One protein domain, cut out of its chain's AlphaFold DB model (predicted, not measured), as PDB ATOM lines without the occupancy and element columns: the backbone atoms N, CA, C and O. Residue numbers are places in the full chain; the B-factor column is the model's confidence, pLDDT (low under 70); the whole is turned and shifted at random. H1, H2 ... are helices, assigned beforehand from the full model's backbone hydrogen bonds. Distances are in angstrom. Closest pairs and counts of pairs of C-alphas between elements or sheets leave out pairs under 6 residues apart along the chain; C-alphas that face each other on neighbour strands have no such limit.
ATOM      1  N   HIS A 160     -12.103 -51.414 -31.085       77.50
ATOM      2  CA  HIS A 160     -11.114 -52.492 -31.022       77.50
ATOM      3  C   HIS A 160     -10.360 -52.660 -32.347       77.50
ATOM      4  O   HIS A 160      -9.190 -53.042 -32.330       77.50
ATOM      5  N   LEU A 161     -10.969 -52.301 -33.485       82.38
ATOM      6  CA  LEU A 161     -10.282 -52.315 -34.780       82.38
ATOM      7  C   LEU A 161      -9.177 -51.249 -34.851       82.38
ATOM      8  O   LEU A 161      -8.063 -51.546 -35.277       82.38
ATOM      9  N   SER A 162      -9.448 -50.028 -34.380       86.12
ATOM     10  CA  SER A 162      -8.447 -48.951 -34.319       86.12
ATOM     11  C   SER A 162      -7.254 -49.342 -33.446       86.12
ATOM     12  O   SER A 162      -6.101 -49.114 -33.813       86.12
ATOM     13  N   TYR A 163      -7.526 -49.994 -32.314       87.75
ATOM     14  CA  TYR A 163      -6.488 -50.501 -31.422       87.75
ATOM     15  C   TYR A 163      -5.674 -51.638 -32.060       87.75
ATOM     16  O   TYR A 163      -4.454 -51.678 -31.912       87.75
ATOM     17  N   ALA A 164      -6.308 -52.527 -32.833       90.44
ATOM     18  CA  ALA A 164      -5.593 -53.560 -33.584       90.44
ATOM     19  C   ALA A 164      -4.607 -52.953 -34.603       90.44
ATOM     20  O   ALA A 164      -3.444 -53.359 -34.648       90.44
ATOM     21  N   PHE A 165      -5.025 -51.923 -35.351       91.19
ATOM     22  CA  PHE A 165      -4.133 -51.200 -36.268       91.19
ATOM     23  C   PHE A 165      -2.958 -50.529 -35.552       91.19
ATOM     24  O   PHE A 165      -1.836 -50.553 -36.060       91.19
ATOM     25  N   GLN A 166      -3.189 -49.972 -34.360       93.19
ATOM     26  CA  GLN A 166      -2.126 -49.396 -33.542       93.19
ATOM     27  C   GLN A 166      -1.060 -50.443 -33.185       93.19
ATOM     28  O   GLN A 166       0.137 -50.187 -33.337       93.19
ATOM     29  N   TRP A 167      -1.471 -51.644 -32.775       95.75
ATOM     30  CA  TRP A 167      -0.521 -52.717 -32.476       95.75
ATOM     31  C   TRP A 167       0.230 -53.213 -33.699       95.75
ATOM     32  O   TRP A 167       1.431 -53.460 -33.605       95.75
ATOM     33  N   TRP A 168      -0.430 -53.317 -34.850       96.75
ATOM     34  CA  TRP A 168       0.253 -53.671 -36.093       96.75
ATOM     35  C   TRP A 168       1.292 -52.632 -36.494       96.75
ATOM     36  O   TRP A 168       2.386 -53.002 -36.920       96.75
ATOM     37  N   PHE A 169       0.992 -51.347 -36.297       97.19
ATOM     38  CA  PHE A 169       1.968 -50.289 -36.518       97.19
ATOM     39  C   PHE A 169       3.199 -50.467 -35.622       97.19
ATOM     40  O   PHE A 169       4.315 -50.472 -36.135       97.19
ATOM     41  N   PHE A 170       3.028 -50.677 -34.312       95.62
ATOM     42  CA  PHE A 170       4.169 -50.895 -33.414       95.62
ATOM     43  C   PHE A 170       4.944 -52.177 -33.735       95.62
ATOM     44  O   PHE A 170       6.176 -52.155 -33.772       95.62
ATOM     45  N   ALA A 171       4.237 -53.266 -34.036       96.31
ATOM     46  CA  ALA A 171       4.843 -54.531 -34.437       96.31
ATOM     47  C   ALA A 171       5.693 -54.390 -35.711       96.31
ATOM     48  O   ALA A 171       6.723 -55.048 -35.823       96.31
ATOM     49  N   ALA A 172       5.304 -53.513 -36.645       97.25
ATOM     50  CA  ALA A 172       6.077 -53.209 -37.848       97.25
ATOM     51  C   ALA A 172       7.190 -52.169 -37.609       97.25
ATOM     52  O   ALA A 172       8.274 -52.276 -38.185       97.25
ATOM     53  N   ALA A 173       6.960 -51.175 -36.750       96.88
ATOM     54  CA  ALA A 173       7.912 -50.098 -36.487       96.88
ATOM     55  C   ALA A 173       9.203 -50.603 -35.826       96.88
ATOM     56  O   ALA A 173      10.283 -50.116 -36.158       96.88
ATOM     57  N   ILE A 174       9.114 -51.601 -34.940       96.38
ATOM     58  CA  ILE A 174      10.278 -52.195 -34.264       96.38
ATOM     59  C   ILE A 174      11.281 -52.809 -35.265       96.38
ATOM     60  O   ILE A 174      12.429 -52.360 -35.287       96.38
ATOM     61  N   PRO A 175      10.914 -53.781 -36.127       96.94
ATOM     62  CA  PRO A 175      11.853 -54.354 -37.091       96.94
ATOM     63  C   PRO A 175      12.330 -53.331 -38.126       96.94
ATOM     64  O   PRO A 175      13.503 -53.351 -38.492       96.94
ATOM     65  N   VAL A 176      11.477 -52.395 -38.562       97.19
ATOM     66  CA  VAL A 176      11.898 -51.297 -39.452       97.19
ATOM     67  C   VAL A 176      12.965 -50.430 -38.781       97.19
ATOM     68  O   VAL A 176      13.991 -50.136 -39.394       97.19
ATOM     69  N   GLY A 177      12.764 -50.070 -37.511       95.31
ATOM     70  CA  GLY A 177      13.739 -49.332 -36.712       95.31
ATOM     71  C   GLY A 177      15.066 -50.077 -36.583       95.31
ATOM     72  O   GLY A 177      16.119 -49.478 -36.801       95.31
ATOM     73  N   LEU A 178      15.024 -51.390 -36.324       95.62
ATOM     74  CA  LEU A 178      16.222 -52.236 -36.269       95.62
ATOM     75  C   LEU A 178      16.968 -52.273 -37.609       95.62
ATOM     76  O   LEU A 178      18.188 -52.131 -37.626       95.62
ATOM     77  N   VAL A 179      16.260 -52.402 -38.738       96.31
ATOM     78  CA  VAL A 179      16.882 -52.381 -40.075       96.31
ATOM     79  C   VAL A 179      17.514 -51.022 -40.376       96.31
ATOM     80  O   VAL A 179      18.618 -50.970 -40.920       96.31
ATOM     81  N   ILE A 180      16.844 -49.922 -40.022       95.50
ATOM     82  CA  ILE A 180      17.392 -48.570 -40.190       95.50
ATOM     83  C   ILE A 180      18.662 -48.405 -39.352       95.50
ATOM     84  O   ILE A 180      19.660 -47.896 -39.865       95.50
ATOM     85  N   LEU A 181      18.643 -48.847 -38.092       94.44
ATOM     86  CA  LEU A 181      19.783 -48.732 -37.188       94.44
ATOM     87  C   LEU A 181      20.969 -49.577 -37.670       94.44
ATOM     88  O   LEU A 181      22.070 -49.051 -37.799       94.44
ATOM     89  N   ALA A 182      20.723 -50.834 -38.051       93.44
ATOM     90  CA  ALA A 182      21.748 -51.722 -38.597       93.44
ATOM     91  C   ALA A 182      22.367 -51.172 -39.893       93.44
ATOM     92  O   ALA A 182      23.578 -51.250 -40.087       93.44
ATOM     93  N   ARG A 183      21.558 -50.573 -40.783       92.94
ATOM     94  CA  ARG A 183      22.078 -49.917 -41.994       92.94
ATOM     95  C   ARG A 183      22.940 -48.703 -41.673       92.94
ATOM     96  O   ARG A 183      23.955 -48.519 -42.334       92.94
ATOM     97  N   ARG A 184      22.536 -47.876 -40.704       91.88
ATOM     98  CA  ARG A 184      23.326 -46.711 -40.282       91.88
ATOM     99  C   ARG A 184      24.676 -47.137 -39.720       91.88
ATOM    100  O   ARG A 184      25.685 -46.634 -40.189       91.88
ATOM    101  N   GLU A 185      24.691 -48.120 -38.825       90.25
ATOM    102  CA  GLU A 185      25.934 -48.625 -38.231       90.25
ATOM    103  C   GLU A 185      26.880 -49.198 -39.301       90.25
ATOM    104  O   GLU A 185      28.048 -48.829 -39.344       90.25
ATOM    105  N   ALA A 186      26.362 -49.975 -40.259       89.25
ATOM    106  CA  ALA A 186      27.165 -50.486 -41.375       89.25
ATOM    107  C   ALA A 186      27.716 -49.378 -42.299       89.25
ATOM    108  O   ALA A 186      28.834 -49.485 -42.808       89.25
ATOM    109  N   MET A 187      26.942 -48.314 -42.548       87.56
ATOM    110  CA  MET A 187      27.402 -47.169 -43.345       87.56
ATOM    111  C   MET A 187      28.464 -46.350 -42.611       87.56
ATOM    112  O   MET A 187      29.430 -45.921 -43.241       87.56
ATOM    113  N   ASP A 188      28.306 -46.158 -41.302       83.62
ATOM    114  CA  ASP A 188      29.267 -45.442 -40.465       83.62
ATOM    115  C   ASP A 188      30.582 -46.227 -40.354       83.62
ATOM    116  O   ASP A 188      31.655 -45.655 -40.547       83.62
ATOM    117  N   GLU A 189      30.522 -47.546 -40.144       80.31
ATOM    118  CA  GLU A 189      31.700 -48.424 -40.177       80.31
ATOM    119  C   GLU A 189      32.433 -48.341 -41.520       80.31
ATOM    120  O   GLU A 189      33.659 -48.187 -41.554       80.31
ATOM    121  N   PHE A 190      31.694 -48.383 -42.632       78.19
ATOM    122  CA  PHE A 190      32.267 -48.239 -43.969       78.19
ATOM    123  C   PHE A 190      32.912 -46.859 -44.170       78.19
ATOM    124  O   PHE A 190      34.034 -46.771 -44.670       78.19
ATOM    125  N   ALA A 191      32.248 -45.780 -43.750       78.81
ATOM    126  CA  ALA A 191      32.781 -44.424 -43.854       78.81
ATOM    127  C   ALA A 191      34.066 -44.245 -43.025       78.81
ATOM    128  O   ALA A 191      35.034 -43.660 -43.512       78.81
ATOM    129  N   MET A 192      34.110 -44.799 -41.810       72.62
ATOM    130  CA  MET A 192      35.293 -44.774 -40.943       72.62
ATOM    131  C   MET A 192      36.449 -45.600 -41.521       72.62
ATOM    132  O   MET A 192      37.596 -45.144 -41.509       72.62
ATOM    133  N   ALA A 193      36.149 -46.769 -42.095       69.75
ATOM    134  CA  ALA A 193      37.133 -47.603 -42.782       69.75
ATOM    135  C   ALA A 193      37.737 -46.894 -44.008       69.75
ATOM    136  O   ALA A 193      38.951 -46.929 -44.200       69.75
ATOM    137  N   VAL A 194      36.914 -46.200 -44.805       71.88
ATOM    138  CA  VAL A 194      37.370 -45.411 -45.966       71.88
ATOM    139  C   VAL A 194      38.174 -44.178 -45.537       71.88
ATOM    140  O   VAL A 194      39.153 -43.830 -46.194       71.88
ATOM    141  N   ALA A 195      37.806 -43.531 -44.429       74.94
ATOM    142  CA  ALA A 195      38.508 -42.358 -43.906       74.94
ATOM    143  C   ALA A 195      39.846 -42.687 -43.208       74.94
ATOM    144  O   ALA A 195      40.583 -41.768 -42.851       74.94
ATOM    145  N   GLY A 196      40.167 -43.969 -42.987       53.88
ATOM    146  CA  GLY A 196      41.389 -44.395 -42.293       53.88
ATOM    147  C   GLY A 196      41.432 -44.005 -40.809       53.88
ATOM    148  O   GLY A 196      42.496 -44.039 -40.190       53.88
ATOM    149  N   VAL A 197      40.290 -43.625 -40.230       60.03
ATOM    150  CA  VAL A 197      40.164 -43.257 -38.818       60.03
ATOM    151  C   VAL A 197      39.723 -44.508 -38.060       60.03
ATOM    152  O   VAL A 197      38.652 -45.051 -38.312       60.03
ATOM    153  N   GLY A 198      40.553 -45.006 -37.139       57.00
ATOM    154  CA  GLY A 198      40.162 -46.114 -36.261       57.00
ATOM    155  C   GLY A 198      38.919 -45.745 -35.447       57.00
ATOM    156  O   GLY A 198      38.813 -44.610 -34.978       57.00
ATOM    157  N   ALA A 199      37.975 -46.682 -35.299       58.31
ATOM    158  CA  ALA A 199      36.694 -46.435 -34.640       58.31
ATOM    159  C   ALA A 199      36.887 -45.722 -33.282       58.31
ATOM    160  O   ALA A 199      37.697 -46.184 -32.466       58.31
ATOM    161  N   PRO A 200      36.178 -44.607 -33.006       56.38
ATOM    162  CA  PRO A 200      36.268 -43.940 -31.720       56.38
ATOM    163  C   PRO A 200      35.829 -44.927 -30.642       56.38
ATOM    164  O   PRO A 200      34.714 -45.445 -30.653       56.38
ATOM    165  N   ARG A 201      36.737 -45.209 -29.709       58.69
ATOM    166  CA  ARG A 201      36.481 -46.060 -28.551       58.69
ATOM    167  C   ARG A 201      35.280 -45.469 -27.806       58.69
ATOM    168  O   ARG A 201      35.417 -44.395 -27.219       58.69
ATOM    169  N   ARG A 202      34.108 -46.124 -27.876       59.47
ATOM    170  CA  ARG A 202      32.907 -45.726 -27.120       59.47
ATOM    171  C   ARG A 202      33.346 -45.524 -25.671       59.47
ATOM    172  O   ARG A 202      33.751 -46.479 -25.011       59.47
ATOM    173  N   ARG A 203      33.327 -44.280 -25.188       62.88
ATOM    174  CA  ARG A 203      33.350 -44.042 -23.747       62.88
ATOM    175  C   ARG A 203      32.030 -44.598 -23.247       62.88
ATOM    176  O   ARG A 203      30.984 -44.092 -23.649       62.88
ATOM    177  N   SER A 204      32.088 -45.682 -22.481       64.25
ATOM    178  CA  SER A 204      30.910 -46.222 -21.813       64.25
ATOM    179  C   SER A 204      30.236 -45.081 -21.061       64.25
ATOM    180  O   SER A 204      30.911 -44.321 -20.363       64.25
ATOM    181  N   ALA A 205      28.931 -44.920 -21.275       70.56
ATOM    182  CA  ALA A 205      28.141 -44.088 -20.386       70.56
ATOM    183  C   ALA A 205      28.310 -44.641 -18.958       70.56
ATOM    184  O   ALA A 205      28.424 -45.866 -18.823       70.56
ATOM    185  N   PRO A 206      28.391 -43.772 -17.937       73.12
ATOM    186  CA  PRO A 206      28.455 -44.234 -16.560       73.12
ATOM    187  C   PRO A 206      27.254 -45.132 -16.263       73.12
ATOM    188  O   PRO A 206      26.160 -44.886 -16.781       73.12
ATOM    189  N   THR A 207      27.483 -46.204 -15.513       78.62
ATOM    190  CA  THR A 207      26.422 -47.158 -15.168       78.62
ATOM    191  C   THR A 207      25.420 -46.520 -14.207       78.62
ATOM    192  O   THR A 207      25.739 -45.545 -13.527       78.62
ATOM    193  N   ASP A 208      24.204 -47.068 -14.131       74.12
ATOM    194  CA  ASP A 208      23.184 -46.577 -13.191       74.12
ATOM    195  C   ASP A 208      23.698 -46.591 -11.738       74.12
ATOM    196  O   ASP A 208      23.438 -45.658 -10.990       74.12
ATOM    197  N   GLU A 209      24.536 -47.570 -11.384       77.19
ATOM    198  CA  GLU A 209      25.219 -47.659 -10.085       77.19
ATOM    199  C   GLU A 209      26.169 -46.466  -9.837       77.19
ATOM    200  O   GLU A 209      26.121 -45.840  -8.785       77.19
ATOM    201  N   GLU A 210      26.958 -46.054 -10.839       82.81
ATOM    202  CA  GLU A 210      27.851 -44.884 -10.741       82.81
ATOM    203  C   GLU A 210      27.084 -43.549 -10.668       82.81
ATOM    204  O   GLU A 210      27.609 -42.540 -10.179       82.81
ATOM    205  N   LEU A 211      25.854 -43.511 -11.189       82.75
ATOM    206  CA  LEU A 211      24.965 -42.353 -11.091       82.75
ATOM    207  C   LEU A 211      24.282 -42.289  -9.721       82.75
ATOM    208  O   LEU A 211      24.187 -41.201  -9.149       82.75
ATOM    209  N   GLU A 212      23.849 -43.431  -9.186       78.06
ATOM    210  CA  GLU A 212      23.295 -43.538  -7.835       78.06
ATOM    211  C   GLU A 212      24.341 -43.171  -6.776       78.06
ATOM    212  O   GLU A 212      24.057 -42.337  -5.912       78.06
ATOM    213  N   ASP A 213      25.570 -43.675  -6.903       85.00
ATOM    214  CA  ASP A 213      26.672 -43.349  -5.992       85.00
ATOM    215  C   ASP A 213      26.962 -41.841  -5.956       85.00
ATOM    216  O   ASP A 213      27.121 -41.259  -4.881       85.00
ATOM    217  N   ARG A 214      26.942 -41.163  -7.114       84.62
ATOM    218  CA  ARG A 214      27.093 -39.698  -7.178       84.62
ATOM    219  C   ARG A 214      25.967 -38.947  -6.483       84.62
ATOM    220  O   ARG A 214      26.232 -37.939  -5.831       84.62
ATOM    221  N   LEU A 215      24.724 -39.401  -6.635       81.69
ATOM    222  CA  LEU A 215      23.573 -38.763  -5.993       81.69
ATOM    223  C   LEU A 215      23.638 -38.906  -4.469       81.69
ATOM    224  O   LEU A 215      23.300 -37.964  -3.749       81.69
ATOM    225  N   VAL A 216      24.105 -40.055  -3.975       79.06
ATOM    226  CA  VAL A 216      24.334 -40.283  -2.542       79.06
ATOM    227  C   VAL A 216      25.461 -39.387  -2.021       79.06
ATOM    228  O   VAL A 216      25.325 -38.775  -0.959       79.06
ATOM    229  N   GLU A 217      26.552 -39.255  -2.777       84.38
ATOM    230  CA  GLU A 217      27.707 -38.432  -2.405       84.38
ATOM    231  C   GLU A 217      27.377 -36.923  -2.391       84.38
ATOM    232  O   GLU A 217      27.845 -36.195  -1.513       84.38
ATOM    233  N   GLU A 218      26.510 -36.447  -3.295       85.19
ATOM    234  CA  GLU A 218      26.009 -35.062  -3.305       85.19
ATOM    235  C   GLU A 218      25.061 -34.743  -2.136       85.19
ATOM    236  O   GLU A 218      25.039 -33.602  -1.677       85.19
ATOM    237  N   GLN A 219      24.304 -35.718  -1.618       75.81
ATOM    238  CA  GLN A 219      23.402 -35.510  -0.472       75.81
ATOM    239  C   GLN A 219      24.116 -35.464   0.886       75.81
ATOM    240  O   GLN A 219      23.541 -34.991   1.867       75.81
ATOM    241  N   LEU A 220      25.352 -35.961   0.961       70.56
ATOM    242  CA  LEU A 220      26.151 -36.019   2.190       70.56
ATOM    243  C   LEU A 220      27.036 -34.779   2.412       70.56
ATOM    244  O   LEU A 220      27.789 -34.740   3.390       70.56
ATOM    245  N   ARG A 221      26.964 -33.783   1.523       59.09
ATOM    246  CA  ARG A 221      27.778 -32.560   1.544       59.09
ATOM    247  C   ARG A 221      26.973 -31.333   1.960       59.09
ATOM    248  O   ARG A 221      27.568 -30.484   2.661       59.09
TER     249      ARG A 221
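This is residues 160 to 221 of the 221 residues of the protein "SURF1-like protein" of Actinomycetales bacterium (UniProt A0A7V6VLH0). The printed part makes a wide, open V: the long helix H1 is one arm, and the other arm is the long link, residues 196 to 207, with the short helix H2 at its far end. The two helices do not pack on each other, and the space between the arms is empty. The printed part has 62 residues, with two named helices, H1 then H2, and no named strand; the class is all helix. It is extended, with a radius of gyration of the C-alphas of 20.6 A, and flat, spanning 56 by 46 by 11 A.

H1, residues 160 to 195, begins at C-alpha 160 (-11.114, -52.492, -31.022) and is 52.3 A long. H2, residues 208 to 219, is 16.9 A long and ends at C-alpha 219 (23.402, -35.510, -0.472).

H1 and H2 are apart. Residues 160 to 187 of H1 stand free, as do residues 201 to 221, of which 208 to 219 belong to H2. Every O i to N i+4 pair is within hydrogen-bond range in H2, and 31 of 32 in H1.

The C-alphas farthest apart, of Leu 161 and Arg 221, are 56.2 A apart. The printed part has no cut. The model's pLDDT is under 70 at residues 193, 196 to 204 and 221.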